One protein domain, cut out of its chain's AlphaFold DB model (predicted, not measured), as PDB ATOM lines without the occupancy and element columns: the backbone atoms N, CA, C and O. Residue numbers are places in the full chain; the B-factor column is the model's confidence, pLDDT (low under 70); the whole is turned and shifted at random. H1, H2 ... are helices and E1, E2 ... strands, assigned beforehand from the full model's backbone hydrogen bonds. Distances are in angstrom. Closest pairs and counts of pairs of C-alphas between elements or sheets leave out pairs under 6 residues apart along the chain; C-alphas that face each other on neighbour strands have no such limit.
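What this domain is: This is residues 44 to 97 of the 98 residues of an uncharacterized protein of Planctomycetia bacterium (UniProt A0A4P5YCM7). The domain has little regular structure: one short helix, H1, sits near the middle of a flat, drawn-out chain, with a small hairpin of strands E1 and E2 at one end and the leading stretch, of which residues 46 to 51 stick out, at the other. After the hairpin the chain folds back past H1. Of 54 printed residues, 17 are in named elements, in the order H1, E1, E2; the class is mixed. The whole is loose, with a radius of gyration of the C-alphas of 14.2 A, and spans 46 by 24 by 10 A.

How they stand to each other: In H1, residues 58 to 68, every O i to N i+4 pair is within hydrogen-bond range. E1, residues 76 to 78, and E2, residues 84 to 86, form an antiparallel hairpin at 140 degrees, joined by a tight link. N 77 and O 85 are 2.8 A apart, within hydrogen-bond range. H1 and E2 are apart.

Where its parts are: H1 is 15.5 A long, beginning at C-alpha 58 (119.841, 124.048, 143.599). E2 ends at C-alpha 86 (122.631, 111.147, 139.307).

The domain as a whole: The C-alphas farthest apart, of Arg 46 and Asn 81, are 46.3 A apart. The printed part has no cut, and no printed residue is under 70 in pLDDT.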
ATOM      1  N   SER A  44     112.597 137.873 143.248       97.06
ATOM      2  CA  SER A  44     112.144 137.573 144.604       97.06
ATOM      3  C   SER A  44     110.854 138.322 144.937       97.06
ATOM      4  O   SER A  44     110.498 139.298 144.281       97.06
ATOM      5  N   ASP A  45     110.196 137.935 146.025       96.06
ATOM      6  CA  ASP A  45     109.127 138.735 146.611       96.06
ATOM      7  C   ASP A  45     109.621 140.116 147.095       96.06
ATOM      8  O   ASP A  45     110.818 140.426 147.123       96.06
ATOM      9  N   ARG A  46     108.674 140.966 147.515       95.69
ATOM     10  CA  ARG A  46     108.934 142.347 147.966       95.69
ATOM     11  C   ARG A  46     109.890 142.439 149.166       95.69
ATOM     12  O   ARG A  46     110.367 143.531 149.476       95.69
ATOM     13  N   LEU A  47     110.098 141.343 149.893       92.38
ATOM     14  CA  LEU A  47     110.955 141.277 151.076       92.38
ATOM     15  C   LEU A  47     112.267 140.522 150.815       92.38
ATOM     16  O   LEU A  47     113.098 140.453 151.720       92.38
ATOM     17  N   SER A  48     112.457 140.002 149.600       90.38
ATOM     18  CA  SER A  48     113.555 139.120 149.210       90.38
ATOM     19  C   SER A  48     113.646 137.832 150.037       90.38
ATOM     20  O   SER A  48     114.737 137.325 150.286       90.38
ATOM     21  N   GLU A  49     112.503 137.298 150.475       91.25
ATOM     22  CA  GLU A  49     112.448 136.096 151.318       91.25
ATOM     23  C   GLU A  49     112.252 134.811 150.509       91.25
ATOM     24  O   GLU A  49     112.806 133.772 150.874       91.25
ATOM     25  N   TYR A  50     111.494 134.888 149.415       94.81
ATOM     26  CA  TYR A  50     111.140 133.759 148.554       94.81
ATOM     27  C   TYR A  50     111.192 134.167 147.072       94.81
ATOM     28  O   TYR A  50     110.986 135.343 146.763       94.81
ATOM     29  N   PRO A  51     111.423 133.230 146.135       96.00
ATOM     30  CA  PRO A  51     111.219 133.479 144.710       96.00
ATOM     31  C   PRO A  51     109.737 133.770 144.430       96.00
ATOM     32  O   PRO A  51     108.867 132.983 144.801       96.00
ATOM     33  N   ALA A  52     109.452 134.888 143.763       97.19
ATOM     34  CA  ALA A  52     108.098 135.260 143.346       97.19
ATOM     35  C   ALA A  52     107.758 134.739 141.941       97.19
ATOM     36  O   ALA A  52     106.597 134.464 141.646       97.19
ATOM     37  N   SER A  53     108.768 134.553 141.087       97.19
ATOM     38  CA  SER A  53     108.616 134.025 139.726       97.19
ATOM     39  C   SER A  53     109.655 132.943 139.440       97.19
ATOM     40  O   SER A  53     110.799 133.095 139.865       97.19
ATOM     41  N   ASN A  54     109.298 131.924 138.654       96.44
ATOM     42  CA  ASN A  54     110.216 130.879 138.176       96.44
ATOM     43  C   ASN A  54     111.088 130.282 139.305       96.44
ATOM     44  O   ASN A  54     112.314 130.417 139.256       96.44
ATOM     45  N   PRO A  55     110.488 129.686 140.354       96.12
ATOM     46  CA  PRO A  55     111.248 129.079 141.440       96.12
ATOM     47  C   PRO A  55     112.013 127.852 140.935       96.12
ATOM     48  O   PRO A  55     111.434 126.990 140.281       96.12
ATOM     49  N   HIS A  56     113.295 127.771 141.289       96.75
ATOM     50  CA  HIS A  56     114.174 126.645 140.966       96.75
ATOM     51  C   HIS A  56     114.917 126.184 142.210       96.75
ATOM     52  O   HIS A  56     115.247 126.980 143.095       96.75
ATOM     53  N   SER A  57     115.183 124.888 142.270       96.44
ATOM     54  CA  SER A  57     116.017 124.271 143.288       96.44
ATOM     55  C   SER A  57     117.509 124.407 142.937       96.44
ATOM     56  O   SER A  57     117.875 124.636 141.779       96.44
ATOM     57  N   PRO A  58     118.419 124.199 143.905       95.88
ATOM     58  CA  PRO A  58     119.841 124.048 143.599       95.88
ATOM     59  C   PRO A  58     120.141 122.885 142.634       95.88
ATOM     60  O   PRO A  58     121.137 122.939 141.913       95.88
ATOM     61  N   GLY A  59     119.287 121.852 142.604       97.62
ATOM     62  CA  GLY A  59     119.403 120.725 141.677       97.62
ATOM     63  C   GLY A  59     119.194 121.144 140.223       97.62
ATOM     64  O   GLY A  59     119.979 120.753 139.367       97.62
ATOM     65  N   ASP A  60     118.216 122.014 139.964       98.19
ATOM     66  CA  ASP A  60     117.927 122.540 138.621       98.19
ATOM     67  C   ASP A  60     119.094 123.387 138.095       98.19
ATOM     68  O   ASP A  60     119.504 123.291 136.936       98.19
ATOM     69  N   LEU A  61     119.721 124.174 138.978       97.62
ATOM     70  CA  LEU A  61     120.933 124.920 138.639       97.62
ATOM     71  C   LEU A  61     122.092 123.982 138.269       97.62
ATOM     72  O   LEU A  61     122.773 124.213 137.269       97.62
ATOM     73  N   ALA A  62     122.317 122.921 139.051       97.81
ATOM     74  CA  ALA A  62     123.347 121.930 138.748       97.81
ATOM     75  C   ALA A  62     123.065 121.216 137.413       97.81
ATOM     76  O   ALA A  62     123.967 121.093 136.583       97.81
ATOM     77  N   ALA A  63     121.813 120.823 137.169       98.44
ATOM     78  CA  ALA A  63     121.385 120.205 135.917       98.44
ATOM     79  C   ALA A  63     121.607 121.133 134.715       98.44
ATOM     80  O   ALA A  63     122.151 120.707 133.699       98.44
ATOM     81  N   THR A  64     121.292 122.423 134.861       98.19
ATOM     82  CA  THR A  64     121.552 123.460 133.848       98.19
ATOM     83  C   THR A  64     123.033 123.526 133.475       98.19
ATOM     84  O   THR A  64     123.374 123.575 132.294       98.19
ATOM     85  N   ILE A  65     123.927 123.489 134.469       97.25
ATOM     86  CA  ILE A  65     125.376 123.518 134.242       97.25
ATOM     87  C   ILE A  65     125.827 122.256 133.498       97.25
ATOM     88  O   ILE A  65     126.518 122.377 132.487       97.25
ATOM     89  N   PHE A  66     125.422 121.060 133.935       97.50
ATOM     90  CA  PHE A  66     125.798 119.814 133.254       97.50
ATOM     91  C   PHE A  66     125.282 119.754 131.813       97.50
ATOM     92  O   PHE A  66     126.061 119.453 130.907       97.50
ATOM     93  N   SER A  67     124.023 120.127 131.583       97.12
ATOM     94  CA  SER A  67     123.453 120.191 130.236       97.12
ATOM     95  C   SER A  67     124.182 121.199 129.350       97.12
ATOM     96  O   SER A  67     124.453 120.898 128.189       97.12
ATOM     97  N   SER A  68     124.604 122.348 129.893       96.50
ATOM     98  CA  SER A  68     125.390 123.342 129.142       96.50
ATOM     99  C   SER A  68     126.768 122.828 128.692       96.50
ATOM    100  O   SER A  68     127.346 123.343 127.736       96.50
ATOM    101  N   LEU A  69     127.280 121.785 129.355       95.44
ATOM    102  CA  LEU A  69     128.516 121.082 129.001       95.44
ATOM    103  C   LEU A  69     128.271 119.872 128.078       95.44
ATOM    104  O   LEU A  69     129.214 119.148 127.762       95.44
ATOM    105  N   GLY A  70     127.028 119.635 127.649       95.56
ATOM    106  CA  GLY A  70     126.647 118.499 126.807       95.56
ATOM    107  C   GLY A  70     126.509 117.172 127.562       95.56
ATOM    108  O   GLY A  70     126.514 116.112 126.937       95.56
ATOM    109  N   LEU A  71     126.406 117.205 128.893       97.31
ATOM    110  CA  LEU A  71     126.218 116.016 129.723       97.31
ATOM    111  C   LEU A  71     124.736 115.830 130.054       97.31
ATOM    112  O   LEU A  71     124.050 116.789 130.387       97.31
ATOM    113  N   ASN A  72     124.254 114.585 130.029       97.44
ATOM    114  CA  ASN A  72     122.923 114.271 130.545       97.44
ATOM    115  C   ASN A  72     122.956 114.315 132.091       97.44
ATOM    116  O   ASN A  72     123.645 113.471 132.680       97.44
ATOM    117  N   PRO A  73     122.224 115.230 132.758       97.62
ATOM    118  CA  PRO A  73     122.262 115.396 134.214       97.62
ATOM    119  C   PRO A  73     121.753 114.172 134.996       97.62
ATOM    120  O   PRO A  73     122.140 113.975 136.146       97.62
ATOM    121  N   HIS A  74     120.976 113.291 134.364       97.38
ATOM    122  CA  HIS A  74     120.491 112.048 134.976       97.38
ATOM    123  C   HIS A  74     121.448 110.861 134.786       97.38
ATOM    124  O   HIS A  74     121.129 109.723 135.146       97.38
ATOM    125  N   THR A  75     122.630 111.096 134.208       97.81
ATOM    126  CA  THR A  75     123.693 110.085 134.158       97.81
ATOM    127  C   THR A  75     124.092 109.716 135.578       97.81
ATOM    128  O   THR A  75     124.342 110.595 136.401       97.81
ATOM    129  N   HIS A  76     124.173 108.419 135.867       97.06
ATOM    130  CA  HIS A  76     124.554 107.953 137.192       97.06
ATOM    131  C   HIS A  76     126.071 107.825 137.316       97.06
ATOM    132  O   HIS A  76     126.728 107.180 136.499       97.06
ATOM    133  N   ILE A  77     126.612 108.408 138.378       95.69
ATOM    134  CA  ILE A  77     127.950 108.141 138.888       95.69
ATOM    135  C   ILE A  77     127.848 107.200 140.086       95.69
ATOM    136  O   ILE A  77     126.864 107.215 140.824       95.69
ATOM    137  N   HIS A  78     128.863 106.367 140.281       97.25
ATOM    138  CA  HIS A  78     128.896 105.412 141.382       97.25
ATOM    139  C   HIS A  78     129.903 105.860 142.437       97.25
ATOM    140  O   HIS A  78     131.023 106.256 142.106       97.25
ATOM    141  N   ASP A  79     129.514 105.792 143.709       95.50
ATOM    142  CA  ASP A  79     130.455 105.988 144.809       95.50
ATOM    143  C   ASP A  79     131.377 104.768 145.004       95.50
ATOM    144  O   ASP A  79     131.326 103.778 144.271       95.50
ATOM    145  N   ARG A  80     132.234 104.819 146.032       96.31
ATOM    146  CA  ARG A  80     133.173 103.728 146.355       96.31
ATOM    147  C   ARG A  80     132.489 102.407 146.721       96.31
ATOM    148  O   ARG A  80     133.121 101.362 146.607       96.31
ATOM    149  N   ASN A  81     131.231 102.455 147.148       97.38
ATOM    150  CA  ASN A  81     130.433 101.288 147.508       97.38
ATOM    151  C   ASN A  81     129.548 100.829 146.335       97.38
ATOM    152  O   ASN A  81     128.723  99.933 146.502       97.38
ATOM    153  N   GLY A  82     129.695 101.444 145.157       96.25
ATOM    154  CA  GLY A  82     128.906 101.147 143.969       96.25
ATOM    155  C   GLY A  82     127.498 101.742 143.986       96.25
ATOM    156  O   GLY A  82     126.717 101.436 143.083       96.25
ATOM    157  N   ARG A  83     127.142 102.590 144.965       97.00
ATOM    158  CA  ARG A  83     125.809 103.199 145.016       97.00
ATOM    159  C   ARG A  83     125.672 104.237 143.895       97.00
ATOM    160  O   ARG A  83     126.527 105.121 143.809       97.00
ATOM    161  N   PRO A  84     124.627 104.143 143.054       97.00
ATOM    162  CA  PRO A  84     124.413 105.093 141.974       97.00
ATOM    163  C   PRO A  84     123.829 106.408 142.510       97.00
ATOM    164  O   PRO A  84     122.925 106.398 143.348       97.00
ATOM    165  N   TYR A  85     124.319 107.528 141.984       95.81
ATOM    166  CA  TYR A  85     123.780 108.874 142.179       95.81
ATOM    167  C   TYR A  85     123.718 109.585 140.827       95.81
ATOM    168  O   TYR A  85     124.683 109.478 140.071       95.81
ATOM    169  N   PRO A  86     122.638 110.309 140.499       96.50
ATOM    170  CA  PRO A  86     122.631 111.147 139.307       96.50
ATOM    171  C   PRO A  86     123.653 112.289 139.448       96.50
ATOM    172  O   PRO A  86     124.028 112.659 140.563       96.50
ATOM    173  N   LEU A  87     124.094 112.868 138.327       96.56
ATOM    174  CA  LEU A  87     124.935 114.072 138.352       96.56
ATOM    175  C   LEU A  87     124.195 115.253 138.998       96.56
ATOM    176  O   LEU A  87     124.792 115.996 139.775       96.56
ATOM    177  N   ALA A  88     122.901 115.403 138.708       97.44
ATOM    178  CA  ALA A  88     122.015 116.361 139.356       97.44
ATOM    179  C   ALA A  88     120.607 115.778 139.548       97.44
ATOM    180  O   ALA A  88     120.149 114.957 138.757       97.44
ATOM    181  N   ASP A  89     119.927 116.223 140.604       94.69
ATOM    182  CA  ASP A  89     118.592 115.750 141.017       94.69
ATOM    183  C   ASP A  89     117.457 116.688 140.551       94.69
ATOM    184  O   ASP A  89     116.364 116.681 141.108       94.69
ATOM    185  N   GLY A  90     117.736 117.557 139.573       97.12
ATOM    186  CA  GLY A  90     116.788 118.534 139.031       97.12
ATOM    187  C   GLY A  90     116.828 118.598 137.507       97.12
ATOM    188  O   GLY A  90     117.504 117.797 136.859       97.12
ATOM    189  N   GLU A  91     116.124 119.576 136.952       98.00
ATOM    190  CA  GLU A  91     115.944 119.762 135.515       98.00
ATOM    191  C   GLU A  91     116.664 121.022 135.006       98.00
ATOM    192  O   GLU A  91     116.718 122.039 135.704       98.00
ATOM    193  N   PRO A  92     117.226 121.007 133.785       97.94
ATOM    194  CA  PRO A  92     117.831 122.196 133.196       97.94
ATOM    195  C   PRO A  92     116.840 123.361 133.064       97.94
ATOM    196  O   PRO A  92     115.711 123.217 132.594       97.94
ATOM    197  N   ILE A  93     117.291 124.561 133.422       98.06
ATOM    198  CA  ILE A  93     116.509 125.793 133.339       98.06
ATOM    199  C   ILE A  93     116.599 126.338 131.910       98.06
ATOM    200  O   ILE A  93     117.298 127.309 131.634       98.06
ATOM    201  N   GLU A  94     115.862 125.726 130.985       96.88
ATOM    202  CA  GLU A  94     115.925 126.044 129.547       96.88
ATOM    203  C   GLU A  94     115.690 127.532 129.226       96.88
ATOM    204  O   GLU A  94     116.270 128.098 128.299       96.88
ATOM    205  N   GLY A  95     114.879 128.216 130.038       96.62
ATOM    206  CA  GLY A  95     114.537 129.624 129.836       96.62
ATOM    207  C   GLY A  95     115.724 130.596 129.886       96.62
ATOM    208  O   GLY A  95     115.600 131.715 129.373       96.62
ATOM    209  N   VAL A  96     116.871 130.193 130.446       97.31
ATOM    210  CA  VAL A  96     118.077 131.039 130.534       97.31
ATOM    211  C   VAL A  96     118.936 131.021 129.267       97.31
ATOM    212  O   VAL A  96     119.752 131.927 129.087       97.31
ATOM    213  N   PHE A  97     118.737 130.051 128.372       97.12
ATOM    214  CA  PHE A  97     119.484 129.932 127.117       97.12
ATOM    215  C   PHE A  97     118.810 130.688 125.966       97.12
ATOM    216  O   PHE A  97     117.589 130.892 125.978       97.12
TER     217      PHE A  97